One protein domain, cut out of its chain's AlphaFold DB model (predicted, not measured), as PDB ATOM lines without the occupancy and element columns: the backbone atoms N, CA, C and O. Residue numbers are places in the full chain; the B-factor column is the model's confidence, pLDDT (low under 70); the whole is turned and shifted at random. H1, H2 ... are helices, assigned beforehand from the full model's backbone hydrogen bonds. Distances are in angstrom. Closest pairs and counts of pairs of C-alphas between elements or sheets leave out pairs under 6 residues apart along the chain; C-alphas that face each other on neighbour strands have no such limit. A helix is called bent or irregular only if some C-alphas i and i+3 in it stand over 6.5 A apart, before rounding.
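AT A GLANCE: This is residues 2 to 75 of the 77 residues of an uncharacterized protein of Chloroflexi bacterium RBG_16_64_32 (UniProt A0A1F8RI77). The long helix H3 and helix H4 fold back on each other as a loosely closed hairpin, side by side but touching along a small part of H3, while H1 crosses H3 and the short H2 packs on the first half of H3. Residues 50 to 57 stick out at the turn of the hairpin. The 74 printed residues, with four named helices in the order H1, H2, H3, H4 and no named strand, are all helix in class; the whole is compact, with a radius of gyration of the C-alphas of 12.9 A and spans of 34 by 31 by 19 A.

HOW THE PARTS SIT: Start with H1, residues 2 to 18, and go on to H2, residues 24 to 28; they only just touch, with 3 pairs of C-alphas within 8 A, the closest those of Cys 13 and Leu 27 at 6.1 A. Next comes H3, residues 32 to 51, the hub, with a kink of 49 degrees near residue 39. H3 touches H1 at a steep tilt of 43 degrees, the same way, closest at the C-alphas of Leu 10 and Ile 38, 6.3 A. With residues 34 to 43 alone H3 touches H2, closest at the C-alphas of Ala 28 and Arg 35, 5.0 A. Look last at H4, residues 60 to 73, which forms a helical hairpin with H3 at a shallow tilt of 5 degrees, opposite ways; H3 touches it with residues 37 to 44 alone, closest at the C-alphas of Glu 37 and His 73, 7.4 A. H4 is apart from H1 and H2. Each O i to N i+4 pair is within hydrogen-bond range in H1, H2 and H4, and 12 of 16 are in H3.

IN THESE COORDINATES: Find C-alpha 2 at (296.994, 347.826, 381.464); from there H1 runs 24.6 A. H3 runs 28.2 A from C-alpha 32 at (288.038, 338.009, 376.251), and it is irregular, with C-alphas 33 and 36 lying 7.8 A apart. H4 runs 20.3 A and ends at C-alpha 73, (295.000, 335.860, 391.483).

THE WHOLE: The two C-alphas farthest apart, those of Glu 33 and Ala 56, are 36.2 A apart. The printed part has no cut and no long link. Look for pLDDT under 70 at residues 2 to 3, 52 to 58 and 73 to 75.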
ATOM      1  N   GLU A   2     297.882 348.992 381.293       63.72
ATOM      2  CA  GLU A   2     296.994 347.826 381.464       63.72
ATOM      3  C   GLU A   2     296.154 347.863 382.757       63.72
ATOM      4  O   GLU A   2     294.947 347.667 382.688       63.72
ATOM      5  N   GLU A   3     296.721 348.249 383.908       63.16
ATOM      6  CA  GLU A   3     295.956 348.336 385.174       63.16
ATOM      7  C   GLU A   3     294.753 349.300 385.116       63.16
ATOM      8  O   GLU A   3     293.691 349.011 385.664       63.16
ATOM      9  N   LEU A   4     294.890 350.437 384.419       75.31
ATOM     10  CA  LEU A   4     293.792 351.400 384.248       75.31
ATOM     11  C   LEU A   4     292.696 350.855 383.321       75.31
ATOM     12  O   LEU A   4     291.529 351.212 383.472       75.31
ATOM     13  N   MET A   5     293.066 349.990 382.374       84.19
ATOM     14  CA  MET A   5     292.119 349.313 381.493       84.19
ATOM     15  C   MET A   5     291.339 348.246 382.267       84.19
ATOM     16  O   MET A   5     290.113 348.233 382.204       84.19
ATOM     17  N   LEU A   6     292.025 347.427 383.068       86.44
ATOM     18  CA  LEU A   6     291.391 346.407 383.905       86.44
ATOM     19  C   LEU A   6     290.415 347.022 384.918       86.44
ATOM     20  O   LEU A   6     289.290 346.547 385.060       86.44
ATOM     21  N   ALA A   7     290.817 348.112 385.582       87.62
ATOM     22  CA  ALA A   7     289.963 348.819 386.535       87.62
ATOM     23  C   ALA A   7     288.657 349.305 385.888       87.62
ATOM     24  O   ALA A   7     287.581 349.129 386.459       87.62
ATOM     25  N   ARG A   8     288.741 349.853 384.670       91.12
ATOM     26  CA  ARG A   8     287.568 350.286 383.905       91.12
ATOM     27  C   ARG A   8     286.675 349.115 383.501       91.12
ATOM     28  O   ARG A   8     285.461 349.199 383.651       91.12
ATOM     29  N   ILE A   9     287.262 348.020 383.019       93.50
ATOM     30  CA  ILE A   9     286.507 346.814 382.652       93.50
ATOM     31  C   ILE A   9     285.752 346.261 383.869       93.50
ATOM     32  O   ILE A   9     284.583 345.879 383.765       93.50
ATOM     33  N   LEU A  10     286.401 346.243 385.035       93.00
ATOM     34  CA  LEU A  10     285.772 345.817 386.278       93.00
ATOM     35  C   LEU A  10     284.604 346.733 386.651       93.00
ATOM     36  O   LEU A  10     283.531 346.229 386.976       93.00
ATOM     37  N   GLU A  11     284.788 348.052 386.587       94.06
ATOM     38  CA  GLU A  11     283.732 349.031 386.869       94.06
ATOM     39  C   GLU A  11     282.513 348.824 385.959       94.06
ATOM     40  O   GLU A  11     281.395 348.673 386.455       94.06
ATOM     41  N   GLU A  12     282.724 348.677 384.648       95.50
ATOM     42  CA  GLU A  12     281.655 348.406 383.675       95.50
ATOM     43  C   GLU A  12     280.895 347.102 383.999       95.50
ATOM     44  O   GLU A  12     279.661 347.046 383.909       95.50
ATOM     45  N   CYS A  13     281.603 346.054 384.439       95.00
ATOM     46  CA  CYS A  13     280.972 344.810 384.884       95.00
ATOM     47  C   CYS A  13     280.150 344.999 386.166       95.00
ATOM     48  O   CYS A  13     279.032 344.486 386.258       95.00
ATOM     49  N   LEU A  14     280.670 345.731 387.153       93.81
ATOM     50  CA  LEU A  14     279.970 345.987 388.415       93.81
ATOM     51  C   LEU A  14     278.689 346.795 388.190       93.81
ATOM     52  O   LEU A  14     277.641 346.421 388.723       93.81
ATOM     53  N   GLU A  15     278.730 347.827 387.347       95.19
ATOM     54  CA  GLU A  15     277.536 348.592 386.978       95.19
ATOM     55  C   GLU A  15     276.486 347.725 386.270       95.19
ATOM     56  O   GLU A  15     275.287 347.826 386.536       95.19
ATOM     57  N   ALA A  16     276.908 346.851 385.352       94.75
ATOM     58  CA  ALA A  16     275.998 345.919 384.688       94.75
ATOM     59  C   ALA A  16     275.318 344.987 385.704       94.75
ATOM     60  O   ALA A  16     274.107 344.751 385.637       94.75
ATOM     61  N   MET A  17     276.060 344.528 386.714       93.12
ATOM     62  CA  MET A  17     275.478 343.753 387.805       93.12
ATOM     63  C   MET A  17     274.505 344.584 388.657       93.12
ATOM     64  O   MET A  17     273.533 344.036 389.189       93.12
ATOM     65  N   GLU A  18     274.738 345.883 388.848       90.44
ATOM     66  CA  GLU A  18     273.786 346.788 389.515       90.44
ATOM     67  C   GLU A  18     272.483 346.937 388.736       90.44
ATOM     68  O   GLU A  18     271.411 346.935 389.341       90.44
ATOM     69  N   ARG A  19     272.561 346.928 387.402       92.44
ATOM     70  CA  ARG A  19     271.406 346.921 386.490       92.44
ATOM     71  C   ARG A  19     270.668 345.573 386.435       92.44
ATOM     72  O   ARG A  19     269.655 345.468 385.750       92.44
ATOM     73  N   GLY A  20     271.132 344.564 387.176       90.56
ATOM     74  CA  GLY A  20     270.461 343.271 387.330       90.56
ATOM     75  C   GLY A  20     271.077 342.128 386.526       90.56
ATOM     76  O   GLY A  20     270.532 341.026 386.539       90.56
ATOM     77  N   GLU A  21     272.211 342.338 385.857       92.69
ATOM     78  CA  GLU A  21     272.909 341.240 385.189       92.69
ATOM     79  C   GLU A  21     273.572 340.298 386.205       92.69
ATOM     80  O   GLU A  21     274.376 340.708 387.043       92.69
ATOM     81  N   THR A  22     273.240 339.008 386.144       87.50
ATOM     82  CA  THR A  22     273.746 338.001 387.098       87.50
ATOM     83  C   THR A  22     274.619 336.925 386.464       87.50
ATOM     84  O   THR A  22     275.227 336.140 387.193       87.50
ATOM     85  N   ASP A  23     274.659 336.867 385.134       94.25
ATOM     86  CA  ASP A  23     275.447 335.901 384.374       94.25
ATOM     87  C   ASP A  23     276.908 336.368 384.287       94.25
ATOM     88  O   ASP A  23     277.257 337.260 383.512       94.25
ATOM     89  N   LEU A  24     277.757 335.770 385.124       92.44
ATOM     90  CA  LEU A  24     279.174 336.121 385.222       92.44
ATOM     91  C   LEU A  24     279.973 335.692 383.986       92.44
ATOM     92  O   LEU A  24     280.921 336.377 383.609       92.44
ATOM     93  N   ASP A  25     279.580 334.592 383.338       92.38
ATOM     94  CA  ASP A  25     280.208 334.121 382.104       92.38
ATOM     95  C   ASP A  25     279.987 335.119 380.974       92.38
ATOM     96  O   ASP A  25     280.924 335.470 380.253       92.38
ATOM     97  N   ARG A  26     278.760 335.632 380.870       93.12
ATOM     98  CA  ARG A  26     278.411 336.675 379.907       93.12
ATOM     99  C   ARG A  26     279.125 337.993 380.194       93.12
ATOM    100  O   ARG A  26     279.558 338.641 379.248       93.12
ATOM    101  N   LEU A  27     279.238 338.397 381.461       93.94
ATOM    102  CA  LEU A  27     279.920 339.638 381.846       93.94
ATOM    103  C   LEU A  27     281.416 339.581 381.531       93.94
ATOM    104  O   LEU A  27     281.919 340.452 380.827       93.94
ATOM    105  N   ALA A  28     282.107 338.527 381.969       92.31
ATOM    106  CA  ALA A  28     283.531 338.353 381.691       92.31
ATOM    107  C   ALA A  28     283.803 338.098 380.196       92.31
ATOM    108  O   ALA A  28     284.819 338.529 379.664       92.31
ATOM    109  N   GLY A  29     282.879 337.440 379.488       92.19
ATOM    110  CA  GLY A  29     282.988 337.166 378.054       92.19
ATOM    111  C   GLY A  29     282.917 338.401 377.146       92.19
ATOM    112  O   GLY A  29     283.237 338.285 375.966       92.19
ATOM    113  N   ARG A  30     282.528 339.576 377.666       93.38
ATOM    114  CA  ARG A  30     282.582 340.854 376.925       93.38
ATOM    115  C   ARG A  30     284.008 341.331 376.664       93.38
ATOM    116  O   ARG A  30     284.212 342.080 375.716       93.38
ATOM    117  N   TYR A  31     284.954 340.882 377.485       92.38
ATOM    118  CA  TYR A  31     286.358 341.282 377.438       92.38
ATOM    119  C   TYR A  31     287.232 340.020 377.446       92.38
ATOM    120  O   TYR A  31     287.783 339.662 378.489       92.38
ATOM    121  N   PRO A  32     287.312 339.278 376.323       88.69
ATOM    122  CA  PRO A  32     288.038 338.009 376.251       88.69
ATOM    123  C   PRO A  32     289.487 338.100 376.742       88.69
ATOM    124  O   PRO A  32     289.952 337.200 377.435       88.69
ATOM    125  N   GLU A  33     290.163 339.199 376.422       88.31
ATOM    126  CA  GLU A  33     291.544 339.499 376.801       88.31
ATOM    127  C   GLU A  33     291.747 339.691 378.306       88.31
ATOM    128  O   GLU A  33     292.829 339.414 378.808       88.31
ATOM    129  N   ALA A  34     290.711 340.117 379.031       89.00
ATOM    130  CA  ALA A  34     290.755 340.359 380.473       89.00
ATOM    131  C   ALA A  34     289.926 339.333 381.259       89.00
ATOM    132  O   ALA A  34     289.756 339.461 382.472       89.00
ATOM    133  N   ARG A  35     289.365 338.319 380.587       89.19
ATOM    134  CA  ARG A  35     288.378 337.396 381.162       89.19
ATOM    135  C   ARG A  35     288.903 336.704 382.415       89.19
ATOM    136  O   ARG A  35     288.179 336.634 383.408       89.19
ATOM    137  N   ASP A  36     290.134 336.207 382.357       88.62
ATOM    138  CA  ASP A  36     290.741 335.428 383.439       88.62
ATOM    139  C   ASP A  36     291.063 336.296 384.664       88.62
ATOM    140  O   ASP A  36     290.963 335.828 385.797       88.62
ATOM    141  N   GLU A  37     291.347 337.583 384.454       89.56
ATOM    142  CA  GLU A  37     291.584 338.555 385.524       89.56
ATOM    143  C   GLU A  37     290.273 339.109 386.109       89.56
ATOM    144  O   GLU A  37     290.139 339.270 387.322       89.56
ATOM    145  N   ILE A  38     289.263 339.363 385.269       92.44
ATOM    146  CA  ILE A  38     287.991 339.989 385.667       92.44
ATOM    147  C   ILE A  38     287.046 339.006 386.345       92.44
ATOM    148  O   ILE A  38     286.392 339.360 387.331       92.44
ATOM    149  N   ARG A  39     286.964 337.768 385.846       92.62
ATOM    150  CA  ARG A  39     286.056 336.740 386.370       92.62
ATOM    151  C   ARG A  39     286.134 336.563 387.897       92.62
ATOM    152  O   ARG A  39     285.084 336.657 388.538       92.62
ATOM    153  N   PRO A  40     287.310 336.347 388.514       91.19
ATOM    154  CA  PRO A  40     287.392 336.179 389.965       91.19
ATOM    155  C   PRO A  40     286.923 337.429 390.729       91.19
ATOM    156  O   PRO A  40     286.308 337.310 391.792       91.19
ATOM    157  N   LEU A  41     287.151 338.630 390.189       92.25
ATOM    158  CA  LEU A  41     286.761 339.893 390.826       92.25
ATOM    159  C   LEU A  41     285.237 340.071 390.839       92.25
ATOM    160  O   LEU A  41     284.658 340.408 391.878       92.25
ATOM    161  N   ILE A  42     284.564 339.780 389.723       93.62
ATOM    162  CA  ILE A  42     283.097 339.876 389.639       93.62
ATOM    163  C   ILE A  42     282.394 338.748 390.415       93.62
ATOM    164  O   ILE A  42     281.314 338.969 390.969       93.62
ATOM    165  N   GLU A  43     283.012 337.567 390.548       92.12
ATOM    166  CA  GLU A  43     282.540 336.490 391.436       92.12
ATOM    167  C   GLU A  43     282.545 336.930 392.906       92.12
ATOM    168  O   GLU A  43     281.550 336.749 393.620       92.12
ATOM    169  N   ILE A  44     283.637 337.556 393.357       89.88
ATOM    170  CA  ILE A  44     283.746 338.127 394.707       89.88
ATOM    171  C   ILE A  44     282.681 339.205 394.915       89.88
ATOM    172  O   ILE A  44     281.969 339.185 395.923       89.88
ATOM    173  N   ALA A  45     282.520 340.115 393.955       89.44
ATOM    174  CA  ALA A  45     281.502 341.155 394.029       89.44
ATOM    175  C   ALA A  45     280.087 340.566 394.127       89.44
ATOM    176  O   ALA A  45     279.277 341.021 394.941       89.44
ATOM    177  N   GLN A  46     279.782 339.512 393.362       88.94
ATOM    178  CA  GLN A  46     278.484 338.841 393.424       88.94
ATOM    179  C   GLN A  46     278.263 338.166 394.782       88.94
ATOM    180  O   GLN A  46     277.184 338.300 395.366       88.94
ATOM    181  N   LEU A  47     279.279 337.479 395.313       86.38
ATOM    182  CA  LEU A  47     279.234 336.855 396.635       86.38
ATOM    183  C   LEU A  47     278.952 337.892 397.727       86.38
ATOM    184  O   LEU A  47     278.070 337.688 398.565       86.38
ATOM    185  N   LEU A  48     279.666 339.019 397.693       82.44
ATOM    186  CA  LEU A  48     279.481 340.121 398.632       82.44
ATOM    187  C   LEU A  48     278.077 340.714 398.526       82.44
ATOM    188  O   LEU A  48     277.433 340.910 399.552       82.44
ATOM    189  N   ARG A  49     277.554 340.937 397.315       81.75
ATOM    190  CA  ARG A  49     276.195 341.473 397.118       81.75
ATOM    191  C   ARG A  49     275.110 340.524 397.621       81.75
ATOM    192  O   ARG A  49     274.188 340.984 398.287       81.75
ATOM    193  N   ARG A  50     275.243 339.213 397.389       80.69
ATOM    194  CA  ARG A  50     274.320 338.202 397.945       80.69
ATOM    195  C   ARG A  50     274.339 338.196 399.475       80.69
ATOM    196  O   ARG A  50     273.294 338.046 400.095       80.69
ATOM    197  N   ARG A  51     275.512 338.396 400.086       73.19
ATOM    198  CA  ARG A  51     275.676 338.439 401.551       73.19
ATOM    199  C   ARG A  51     275.338 339.800 402.171       73.19
ATOM    200  O   ARG A  51     275.009 339.844 403.351       73.19
ATOM    201  N   ARG A  52     275.330 340.891 401.389       63.09
ATOM    202  CA  ARG A  52     274.969 342.262 401.816       63.09
ATOM    203  C   ARG A  52     273.516 342.387 402.297       63.09
ATOM    204  O   ARG A  52     273.189 343.375 402.943       63.09
ATOM    205  N   SER A  53     272.664 341.385 402.052       53.66
ATOM    206  CA  SER A  53     271.330 341.302 402.672       53.66
ATOM    207  C   SER A  53     271.387 341.101 404.195       53.66
ATOM    208  O   SER A  53     270.368 341.256 404.866       53.66
ATOM    209  N   VAL A  54     272.555 340.778 404.752       51.47
ATOM    210  CA  VAL A  54     272.775 340.666 406.189       51.47
ATOM    211  C   VAL A  54     273.778 341.753 406.558       51.47
ATOM    212  O   VAL A  54     274.953 341.655 406.219       51.47
ATOM    213  N   PHE A  55     273.328 342.804 407.247       50.47
ATOM    214  CA  PHE A  55     274.162 343.855 407.859       50.47
ATOM    215  C   PHE A  55     275.049 343.303 409.003       50.47
ATOM    216  O   PHE A  55     275.215 343.924 410.050       50.47
ATOM    217  N   ALA A  56     275.608 342.108 408.836       56.06
ATOM    218  CA  ALA A  56     276.617 341.555 409.711       56.06
ATOM    219  C   ALA A  56     277.997 341.969 409.177       56.06
ATOM    220  O   ALA A  56     278.235 341.882 407.967       56.06
ATOM    221  N   PRO A  57     278.929 342.394 410.047       63.03
ATOM    222  CA  PRO A  57     280.333 342.493 409.680       63.03
ATOM    223  C   PRO A  57     280.769 341.198 408.986       63.03
ATOM    224  O   PRO A  57     280.419 340.110 409.452       63.03
ATOM    225  N   LEU A  58     281.516 341.300 407.880       66.38
ATOM    226  CA  LEU A  58     282.112 340.121 407.244       66.38
ATOM    227  C   LEU A  58     282.858 339.333 408.329       66.38
ATOM    228  O   LEU A  58     283.725 339.898 409.006       66.38
ATOM    229  N   SER A  59     282.511 338.056 408.524       76.31
ATOM    230  CA  SER A  59     283.192 337.232 409.525       76.31
ATOM    231  C   SER A  59     284.696 337.216 409.241       76.31
ATOM    232  O   SER A  59     285.122 337.350 408.092       76.31
ATOM    233  N   LEU A  60     285.521 337.069 410.284       75.25
ATOM    234  CA  LEU A  60     286.977 336.988 410.128       75.25
ATOM    235  C   LEU A  60     287.363 335.938 409.074       75.25
ATOM    236  O   LEU A  60     288.098 336.265 408.150       75.25
ATOM    237  N   GLN A  61     286.737 334.762 409.142       78.69
ATOM    238  CA  GLN A  61     286.911 333.672 408.186       78.69
ATOM    239  C   GLN A  61     286.591 334.079 406.738       78.69
ATOM    240  O   GLN A  61     287.363 333.789 405.833       78.69
ATOM    241  N   LEU A  62     285.483 334.794 406.502       76.19
ATOM    242  CA  LEU A  62     285.127 335.248 405.154       76.19
ATOM    243  C   LEU A  62     286.114 336.296 404.627       76.19
ATOM    244  O   LEU A  62     286.418 336.319 403.438       76.19
ATOM    245  N   ARG A  63     286.619 337.178 405.496       79.88
ATOM    246  CA  ARG A  63     287.643 338.158 405.106       79.88
ATOM    247  C   ARG A  63     288.959 337.480 404.739       79.88
ATOM    248  O   ARG A  63     289.595 337.910 403.781       79.88
ATOM    249  N   GLU A  64     289.357 336.450 405.479       82.88
ATOM    250  CA  GLU A  64     290.561 335.664 405.188       82.88
ATOM    251  C   GLU A  64     290.423 334.906 403.866       82.88
ATOM    252  O   GLU A  64     291.292 335.041 403.009       82.88
ATOM    253  N   GLU A  65     289.290 334.242 403.628       82.44
ATOM    254  CA  GLU A  65     289.010 333.550 402.361       82.44
ATOM    255  C   GLU A  65     289.063 334.509 401.159       82.44
ATOM    256  O   GLU A  65     289.700 334.228 400.145       82.44
ATOM    257  N   LEU A  66     288.436 335.687 401.271       81.00
ATOM    258  CA  LEU A  66     288.487 336.706 400.218       81.00
ATOM    259  C   LEU A  66     289.910 337.219 399.984       81.00
ATOM    260  O   LEU A  66     290.310 337.421 398.838       81.00
ATOM    261  N   ARG A  67     290.679 337.416 401.057       80.62
ATOM    262  CA  ARG A  67     292.071 337.862 400.974       80.62
ATOM    263  C   ARG A  67     292.940 336.835 400.260       80.62
ATOM    264  O   ARG A  67     293.717 337.220 399.392       80.62
ATOM    265  N   GLU A  68     292.806 335.555 400.590       84.38
ATOM    266  CA  GLU A  68     293.531 334.481 399.908       84.38
ATOM    267  C   GLU A  68     293.163 334.414 398.429       84.38
ATOM    268  O   GLU A  68     294.053 334.375 397.582       84.38
ATOM    269  N   ARG A  69     291.870 334.492 398.094       79.38
ATOM    270  CA  ARG A  69     291.429 334.504 396.693       79.38
ATOM    271  C   ARG A  69     292.038 335.681 395.937       79.38
ATOM    272  O   ARG A  69     292.584 335.465 394.865       79.38
ATOM    273  N   LEU A  70     292.047 336.888 396.495       80.06
ATOM    274  CA  LEU A  70     292.678 338.046 395.845       80.06
ATOM    275  C   LEU A  70     294.198 337.879 395.676       80.06
ATOM    276  O   LEU A  70     294.732 338.175 394.611       80.06
ATOM    277  N   LEU A  71     294.896 337.368 396.694       78.00
ATOM    278  CA  LEU A  71     296.351 337.180 396.655       78.00
ATOM    279  C   LEU A  71     296.794 336.082 395.680       78.00
ATOM    280  O   LEU A  71     297.856 336.205 395.075       78.00
ATOM    281  N   THR A  72     296.000 335.024 395.524       76.56
ATOM    282  CA  THR A  72     296.282 333.950 394.562       76.56
ATOM    283  C   THR A  72     296.146 334.434 393.121       76.56
ATOM    284  O   THR A  72     296.938 334.029 392.276       76.56
ATOM    285  N   HIS A  73     295.203 335.337 392.838       65.06
ATOM    286  CA  HIS A  73     295.000 335.860 391.483       65.06
ATOM    287  C   HIS A  73     295.938 337.033 391.153       65.06
ATOM    288  O   HIS A  73     296.333 337.178 390.006       65.06
ATOM    289  N   GLY A  74     296.386 337.815 392.144       57.16
ATOM    290  CA  GLY A  74     297.362 338.901 391.941       57.16
ATOM    291  C   GLY A  74     298.829 338.462 391.806       57.16
ATOM    292  O   GLY A  74     299.702 339.311 391.664       57.16
ATOM    293  N   ARG A  75     299.129 337.159 391.902       48.41
ATOM    294  CA  ARG A  75     300.492 336.594 391.790       48.41
ATOM    295  C   ARG A  75     300.794 335.935 390.440       48.41
ATOM    296  O   ARG A  75     301.896 335.426 390.272       48.41
TER     297      ARG A  75